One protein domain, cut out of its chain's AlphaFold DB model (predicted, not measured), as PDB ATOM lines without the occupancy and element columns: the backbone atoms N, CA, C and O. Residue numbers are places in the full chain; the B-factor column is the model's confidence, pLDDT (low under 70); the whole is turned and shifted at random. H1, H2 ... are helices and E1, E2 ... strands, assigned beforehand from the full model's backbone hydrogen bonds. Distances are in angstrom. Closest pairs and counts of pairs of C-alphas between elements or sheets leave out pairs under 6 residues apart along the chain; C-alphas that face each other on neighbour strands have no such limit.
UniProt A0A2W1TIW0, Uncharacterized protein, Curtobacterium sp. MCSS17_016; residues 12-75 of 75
ATOM      1  N   TRP A  12      29.443  18.807  10.345       87.88
ATOM      2  CA  TRP A  12      29.411  17.480   9.743       87.88
ATOM      3  C   TRP A  12      30.488  16.610  10.367       87.88
ATOM      4  O   TRP A  12      31.633  17.025  10.479       87.88
ATOM      5  N   ALA A  13      30.128  15.392  10.747       87.50
ATOM      6  CA  ALA A  13      31.082  14.394  11.202       87.50
ATOM      7  C   ALA A  13      30.725  13.028  10.622       87.50
ATOM      8  O   ALA A  13      29.545  12.676  10.467       87.50
ATOM      9  N   LYS A  14      31.752  12.235  10.323       88.12
ATOM     10  CA  LYS A  14      31.613  10.830   9.938       88.12
ATOM     11  C   LYS A  14      32.152   9.965  11.068       88.12
ATOM     12  O   LYS A  14      33.340   9.683  11.142       88.12
ATOM     13  N   LEU A  15      31.257   9.563  11.970       85.38
ATOM     14  CA  LEU A  15      31.602   8.630  13.043       85.38
ATOM     15  C   LEU A  15      32.006   7.275  12.449       85.38
ATOM     16  O   LEU A  15      31.523   6.907  11.380       85.38
ATOM     17  N   ALA A  16      32.824   6.507  13.173       83.69
ATOM     18  CA  ALA A  16      33.317   5.200  12.723       83.69
ATOM     19  C   ALA A  16      32.194   4.232  12.293       83.69
ATOM     20  O   ALA A  16      32.361   3.422  11.386       83.69
ATOM     21  N   GLU A  17      31.023   4.348  12.920       83.50
ATOM     22  CA  GLU A  17      29.849   3.504  12.670       83.50
ATOM     23  C   GLU A  17      28.999   3.994  11.484       83.50
ATOM     24  O   GLU A  17      28.134   3.279  10.966       83.50
ATOM     25  N   ALA A  18      29.218   5.236  11.048       85.31
ATOM     26  CA  ALA A  18      28.437   5.890  10.017       85.31
ATOM     27  C   ALA A  18      29.105   5.743   8.644       85.31
ATOM     28  O   ALA A  18      30.256   6.104   8.418       85.31
ATOM     29  N   ARG A  19      28.335   5.278   7.655       87.38
ATOM     30  CA  ARG A  19      28.811   5.186   6.261       87.38
ATOM     31  C   ARG A  19      28.941   6.548   5.576       87.38
ATOM     32  O   ARG A  19      29.645   6.659   4.578       87.38
ATOM     33  N   LYS A  20      28.244   7.556   6.096       89.88
ATOM     34  CA  LYS A  20      28.063   8.888   5.514       89.88
ATOM     35  C   LYS A  20      28.402   9.964   6.532       89.88
ATOM     36  O   LYS A  20      28.390   9.689   7.731       89.88
ATOM     37  N   TYR A  21      28.640  11.178   6.059       89.69
ATOM     38  CA  TYR A  21      28.705  12.343   6.928       89.69
ATOM     39  C   TYR A  21      27.308  12.677   7.447       89.69
ATOM     40  O   TYR A  21      26.307  12.637   6.721       89.69
ATOM     41  N   HIS A  22      27.228  12.985   8.735       90.88
ATOM     42  CA  HIS A  22      26.008  13.420   9.394       90.88
ATOM     43  C   HIS A  22      26.227  14.798   9.994       90.88
ATOM     44  O   HIS A  22      27.244  15.044  10.628       90.88
ATOM     45  N   PHE A  23      25.261  15.690   9.801       88.50
ATOM     46  CA  PHE A  23      25.275  16.997  10.438       88.50
ATOM     47  C   PHE A  23      24.746  16.893  11.864       88.50
ATOM     48  O   PHE A  23      23.627  16.403  12.050       88.50
ATOM     49  N   TYR A  24      25.517  17.367  12.834       87.88
ATOM     50  CA  TYR A  24      25.192  17.385  14.259       87.88
ATOM     51  C   TYR A  24      24.887  18.807  14.712       87.88
ATOM     52  O   TYR A  24      25.537  19.745  14.256       87.88
ATOM     53  N   GLY A  25      23.882  18.960  15.574       78.88
ATOM     54  CA  GLY A  25      23.577  20.226  16.245       78.88
ATOM     55  C   GLY A  25      24.262  20.350  17.608       78.88
ATOM     56  O   GLY A  25      25.012  19.468  18.017       78.88
ATOM     57  N   HIS A  26      23.934  21.421  18.339       75.00
ATOM     58  CA  HIS A  26      24.412  21.676  19.709       75.00
ATOM     59  C   HIS A  26      24.154  20.533  20.697       75.00
ATOM     60  O   HIS A  26      24.873  20.389  21.678       75.00
ATOM     61  N   ASP A  27      23.111  19.734  20.476       80.06
ATOM     62  CA  ASP A  27      22.758  18.594  21.325       80.06
ATOM     63  C   ASP A  27      23.602  17.345  21.022       80.06
ATOM     64  O   ASP A  27      23.287  16.248  21.488       80.06
ATOM     65  N   ALA A  28      24.645  17.488  20.196       81.25
ATOM     66  CA  ALA A  28      25.462  16.404  19.666       81.25
ATOM     67  C   ALA A  28      24.632  15.312  18.969       81.25
ATOM     68  O   ALA A  28      25.123  14.204  18.738       81.25
ATOM     69  N   ARG A  29      23.378  15.588  18.594       87.94
ATOM     70  CA  ARG A  29      22.527  14.668  17.846       87.94
ATOM     71  C   ARG A  29      22.613  15.016  16.372       87.94
ATOM     72  O   ARG A  29      22.491  16.168  15.959       87.94
ATOM     73  N   SER A  30      22.780  13.987  15.551       90.44
ATOM     74  CA  SER A  30      22.630  14.144  14.108       90.44
ATOM     75  C   SER A  30      21.218  14.643  13.778       90.44
ATOM     76  O   SER A  30      20.237  14.173  14.357       90.44
ATOM     77  N   LEU A  31      21.075  15.521  12.783       89.62
ATOM     78  CA  LEU A  31      19.768  16.025  12.346       89.62
ATOM     79  C   LEU A  31      18.826  14.907  11.893       89.62
ATOM     80  O   LEU A  31      17.609  14.997  12.074       89.62
ATOM     81  N   CYS A  32      19.349  13.831  11.302       91.50
ATOM     82  CA  CYS A  32      18.540  12.666  10.942       91.50
ATOM     83  C   CYS A  32      18.062  11.865  12.168       91.50
ATOM     84  O   CYS A  32      17.143  11.064  12.030       91.50
ATOM     85  N   GLY A  33      18.627  12.118  13.351       90.06
ATOM     86  CA  GLY A  33      18.242  11.521  14.626       90.06
ATOM     87  C   GLY A  33      18.834  10.136  14.877       90.06
ATOM     88  O   GLY A  33      18.405   9.486  15.825       90.06
ATOM     89  N   ARG A  34      19.776   9.677  14.044       90.06
ATOM     90  CA  ARG A  34      20.289   8.296  14.063       90.06
ATOM     91  C   ARG A  34      21.574   8.122  14.866       90.06
ATOM     92  O   ARG A  34      21.775   7.069  15.452       90.06
ATOM     93  N   TYR A  35      22.406   9.151  14.889       89.62
ATOM     94  CA  TYR A  35      23.709   9.145  15.543       89.62
ATOM     95  C   TYR A  35      23.798  10.232  16.608       89.62
ATOM     96  O   TYR A  35      23.160  11.287  16.475       89.62
ATOM     97  N   LEU A  36      24.605   9.953  17.628       88.12
ATOM     98  CA  LEU A  36      24.926  10.837  18.740       88.12
ATOM     99  C   LEU A  36      26.452  10.928  18.855       88.12
ATOM    100  O   LEU A  36      27.126   9.906  18.913       88.12
ATOM    101  N   ALA A  37      26.984  12.142  18.893       83.12
ATOM    102  CA  ALA A  37      28.411  12.438  18.907       83.12
ATOM    103  C   ALA A  37      28.906  12.853  20.308       83.12
ATOM    104  O   ALA A  37      29.824  13.652  20.429       83.12
ATOM    105  N   MET A  38      28.299  12.311  21.374       76.44
ATOM    106  CA  MET A  38      28.510  12.734  22.774       76.44
ATOM    107  C   MET A  38      29.972  12.652  23.250       76.44
ATOM    108  O   MET A  38      30.361  13.384  24.151       76.44
ATOM    109  N   PHE A  39      30.774  11.781  22.630       71.44
ATOM    110  CA  PHE A  39      32.204  11.599  22.916       71.44
ATOM    111  C   PHE A  39      33.076  11.738  21.663       71.44
ATOM    112  O   PHE A  39      34.218  11.282  21.652       71.44
ATOM    113  N   ALA A  40      32.536  12.303  20.579       72.50
ATOM    114  CA  ALA A  40      33.328  12.524  19.380       72.50
ATOM    115  C   ALA A  40      34.356  13.634  19.658       72.50
ATOM    116  O   ALA A  40      33.968  14.710  20.123       72.50
ATOM    117  N   PRO A  41      35.652  13.393  19.404       70.19
ATOM    118  CA  PRO A  41      36.662  14.425  19.571       70.19
ATOM    119  C   PRO A  41      36.451  15.542  18.532       70.19
ATOM    120  O   PRO A  41      35.808  15.339  17.503       70.19
ATOM    121  N   ALA A  42      36.931  16.756  18.821       70.44
ATOM    122  CA  ALA A  42      36.645  17.940  18.001       70.44
ATOM    123  C   ALA A  42      37.161  17.821  16.551       70.44
ATOM    124  O   ALA A  42      36.579  18.404  15.643       70.44
ATOM    125  N   ASP A  43      38.212  17.033  16.332       73.12
ATOM    126  CA  ASP A  43      38.782  16.687  15.026       73.12
ATOM    127  C   ASP A  43      37.914  15.713  14.211       73.12
ATOM    128  O   ASP A  43      38.107  15.586  13.007       73.12
ATOM    129  N   ALA A  44      36.920  15.061  14.826       75.62
ATOM    130  CA  ALA A  44      35.925  14.273  14.100       75.62
ATOM    131  C   ALA A  44      34.945  15.149  13.300       75.62
ATOM    132  O   ALA A  44      34.191  14.627  12.470       75.62
ATOM    133  N   PHE A  45      34.915  16.457  13.575       77.69
ATOM    134  CA  PHE A  45      34.037  17.417  12.924       77.69
ATOM    135  C   PHE A  45      34.772  18.160  11.812       77.69
ATOM    136  O   PHE A  45      35.740  18.885  12.021       77.69
ATOM    137  N   GLU A  46      34.237  18.018  10.612       75.25
ATOM    138  CA  GLU A  46      34.766  18.603   9.398       75.25
ATOM    139  C   GLU A  46      34.270  20.045   9.222       75.25
ATOM    140  O   GLU A  46      33.131  20.292   8.809       75.25
ATOM    141  N   ALA A  47      35.149  21.017   9.485       60.34
ATOM    142  CA  ALA A  47      34.842  22.446   9.350       60.34
ATOM    143  C   ALA A  47      34.545  22.865   7.894       60.34
ATOM    144  O   ALA A  47      33.782  23.801   7.652       60.34
ATOM    145  N   HIS A  48      35.114  22.155   6.913       57.16
ATOM    146  CA  HIS A  48      34.994  22.482   5.486       57.16
ATOM    147  C   HIS A  48      33.607  22.205   4.878       57.16
ATOM    148  O   HIS A  48      33.313  22.682   3.784       57.16
ATOM    149  N   MET A  49      32.719  21.514   5.602       60.75
ATOM    150  CA  MET A  49      31.310  21.373   5.220       60.75
ATOM    151  C   MET A  49      30.426  22.380   5.972       60.75
ATOM    152  O   MET A  49      29.256  22.131   6.245       60.75
ATOM    153  N   GLY A  50      30.979  23.540   6.332       51.00
ATOM    154  CA  GLY A  50      30.308  24.609   7.082       51.00
ATOM    155  C   GLY A  50      29.138  25.303   6.365       51.00
ATOM    156  O   GLY A  50      28.805  26.434   6.711       51.00
ATOM    157  N   GLY A  51      28.508  24.669   5.369       57.81
ATOM    158  CA  GLY A  51      27.424  25.246   4.577       57.81
ATOM    159  C   GLY A  51      26.398  24.228   4.072       57.81
ATOM    160  O   GLY A  51      26.410  23.054   4.428       57.81
ATOM    161  N   PHE A  52      25.493  24.714   3.219       59.06
ATOM    162  CA  PHE A  52      24.424  23.938   2.567       59.06
ATOM    163  C   PHE A  52      24.891  23.218   1.304       59.06
ATOM    164  O   PHE A  52      24.060  22.696   0.568       59.06
ATOM    165  N   THR A  53      26.189  23.243   1.009       64.06
ATOM    166  CA  THR A  53      26.729  22.644  -0.208       64.06
ATOM    167  C   THR A  53      26.779  21.128  -0.025       64.06
ATOM    168  O   THR A  53      27.571  20.666   0.793       64.06
ATOM    169  N   PRO A  54      25.954  20.348  -0.749       65.44
ATOM    170  CA  PRO A  54      25.948  18.899  -0.614       65.44
ATOM    171  C   PRO A  54      27.276  18.307  -1.085       65.44
ATOM    172  O   PRO A  54      27.685  18.529  -2.228       65.44
ATOM    173  N   ALA A  55      27.903  17.491  -0.245       73.06
ATOM    174  CA  ALA A  55      28.952  16.571  -0.651       73.06
ATOM    175  C   ALA A  55      28.348  15.198  -1.022       73.06
ATOM    176  O   ALA A  55      27.283  14.818  -0.519       73.06
ATOM    177  N   PRO A  56      29.004  14.407  -1.895       75.88
ATOM    178  CA  PRO A  56      28.483  13.108  -2.337       75.88
ATOM    179  C   PRO A  56      28.250  12.108  -1.189       75.88
ATOM    180  O   PRO A  56      27.360  11.258  -1.281       75.88
ATOM    181  N   ASP A  57      28.996  12.237  -0.091       86.31
ATOM    182  CA  ASP A  57      28.916  11.345   1.067       86.31
ATOM    183  C   ASP A  57      28.033  11.864   2.204       86.31
ATOM    184  O   ASP A  57      27.977  11.245   3.273       86.31
ATOM    185  N   ASP A  58      27.284  12.941   1.987       89.25
ATOM    186  CA  ASP A  58      26.412  13.494   3.014       89.25
ATOM    187  C   ASP A  58      25.124  12.693   3.182       89.25
ATOM    188  O   ASP A  58      24.521  12.122   2.257       89.25
ATOM    189  N   CYS A  59      24.636  12.671   4.416       90.94
ATOM    190  CA  CYS A  59      23.310  12.173   4.705       90.94
ATOM    191  C   CYS A  59      22.256  13.113   4.101       90.94
ATOM    192  O   CYS A  59      21.957  14.175   4.648       90.94
ATOM    193  N   SER A  60      21.605  12.670   3.024       89.19
ATOM    194  CA  SER A  60      20.529  13.412   2.350       89.19
ATOM    195  C   SER A  60      19.368  13.809   3.276       89.19
ATOM    196  O   SER A  60      18.718  14.828   3.058       89.19
ATOM    197  N   ALA A  61      19.106  13.039   4.337       91.50
ATOM    198  CA  ALA A  61      18.113  13.398   5.350       91.50
ATOM    199  C   ALA A  61      18.581  14.552   6.254       91.50
ATOM    200  O   ALA A  61      17.758  15.386   6.634       91.50
ATOM    201  N   CYS A  62      19.876  14.611   6.587       90.31
ATOM    202  CA  CYS A  62      20.458  15.760   7.280       90.31
ATOM    203  C   CYS A  62      20.407  16.999   6.378       90.31
ATOM    204  O   CYS A  62      19.881  18.013   6.824       90.31
ATOM    205  N   MET A  63      20.812  16.882   5.105       87.38
ATOM    206  CA  MET A  63      20.743  17.967   4.110       87.38
ATOM    207  C   MET A  63      19.336  18.569   4.007       87.38
ATOM    208  O   MET A  63      19.150  19.750   4.272       87.38
ATOM    209  N   LYS A  64      18.310  17.743   3.754       87.81
ATOM    210  CA  LYS A  64      16.915  18.211   3.636       87.81
ATOM    211  C   LYS A  64      16.395  18.911   4.892       87.81
ATOM    212  O   LYS A  64      15.541  19.791   4.811       87.81
ATOM    213  N   LYS A  65      16.821  18.472   6.082       88.31
ATOM    214  CA  LYS A  65      16.428  19.117   7.346       88.31
ATOM    215  C   LYS A  65      17.171  20.434   7.544       88.31
ATOM    216  O   LYS A  65      16.560  21.387   8.016       88.31
ATOM    217  N   LEU A  66      18.444  20.472   7.167       83.88
ATOM    218  CA  LEU A  66      19.297  21.647   7.235       83.88
ATOM    219  C   LEU A  66      18.783  22.752   6.296       83.88
ATOM    220  O   LEU A  66      18.549  23.866   6.755       83.88
ATOM    221  N   GLU A  67      18.466  22.422   5.040       82.38
ATOM    222  CA  GLU A  67      17.812  23.327   4.076       82.38
ATOM    223  C   GLU A  67      16.518  23.929   4.649       82.38
ATOM    224  O   GLU A  67      16.344  25.145   4.669       82.38
ATOM    225  N   LYS A  68      15.634  23.089   5.211       83.62
ATOM    226  CA  LYS A  68      14.374  23.538   5.834       83.62
ATOM    227  C   LYS A  68      14.574  24.459   7.037       83.62
ATOM    228  O   LYS A  68      13.725  25.312   7.283       83.62
ATOM    229  N   GLN A  69      15.609  24.243   7.847       79.00
ATOM    230  CA  GLN A  69      15.885  25.100   9.005       79.00
ATOM    231  C   GLN A  69      16.380  26.480   8.574       79.00
ATOM    232  O   GLN A  69      16.055  27.472   9.221       79.00
ATOM    233  N   THR A  70      17.114  26.545   7.471       73.19
ATOM    234  CA  THR A  70      17.664  27.796   6.941       73.19
ATOM    235  C   THR A  70      16.642  28.606   6.186       73.19
ATOM    236  O   THR A  70      16.555  29.806   6.414       73.19
ATOM    237  N   ASP A  71      15.809  27.957   5.380       68.75
ATOM    238  CA  ASP A  71      14.693  28.615   4.699       68.75
ATOM    239  C   ASP A  71      13.758  29.314   5.708       68.75
ATOM    240  O   ASP A  71      13.376  30.468   5.535       68.75
ATOM    241  N   LYS A  72      13.505  28.666   6.856       60.97
ATOM    242  CA  LYS A  72      12.744  29.238   7.980       60.97
ATOM    243  C   LYS A  72      13.436  30.387   8.711       60.97
ATOM    244  O   LYS A  72      12.754  31.132   9.400       60.97
ATOM    245  N   ARG A  73      14.764  30.484   8.644       57.88
ATOM    246  CA  ARG A  73      15.540  31.539   9.313       57.88
ATOM    247  C   ARG A  73      15.698  32.783   8.432       57.88
ATOM    248  O   ARG A  73      16.048  33.837   8.948       57.88
ATOM    249  N   SER A  74      15.426  32.651   7.135       56.78
ATOM    250  CA  SER A  74      15.443  33.730   6.141       56.78
ATOM    251  C   SER A  74      14.082  34.421   5.952       56.78
ATOM    252  O   SER A  74      13.963  35.274   5.075       56.78
ATOM    253  N   LYS A  75      13.060  34.053   6.736       46.03
ATOM    254  CA  LYS A  75      11.701  34.608   6.692       46.03
ATOM    255  C   LYS A  75      11.341  35.243   8.029       46.03
ATOM    256  O   LYS A  75      10.630  36.268   7.994       46.03
TER     257      LYS A  75
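What this domain is: This is residues 12 to 75 of the 75 residues of an uncharacterized protein of Curtobacterium sp. MCSS17_016 (UniProt A0A2W1TIW0). There is little regular structure here: a body made mostly of loops, with the short strand E1 near its middle and one helix, H1, that begins beside E1 and leads outward to the chain's end. The long loop of residues 26 to 59 winds about E1 before H1. The printed part has 64 residues, with one named strand followed by one named helix; the class is mixed, with 16 residues in named elements. It is compact, with a radius of gyration of the C-alphas of 11.4 A and spans of 35 by 25 by 20 A.

Where its parts are: E1 is residues 22 to 25, beginning at C-alpha 22 (26.008, 13.420, 9.394). H1 is residues 60 to 71, 16.5 A long, from C-alpha 60 (20.529, 13.412, 2.350) to C-alpha 71 (14.693, 28.615, 4.699).

How they stand to each other: The closest C-alphas of E1 and H1, those of Phe 23 and Cys 62, are 5.9 A apart. E1 pairs with no named strand. In H1, every O i to N i+4 pair is within hydrogen-bond range.

The domain as a whole: The C-alphas farthest apart, of Ala 16 and Lys 75, are 37.0 A apart. The printed part has no cut. The link from E1 to H1 is long, 34 residues. Residues 47 to 54 and 71 to 75 have pLDDT under 70.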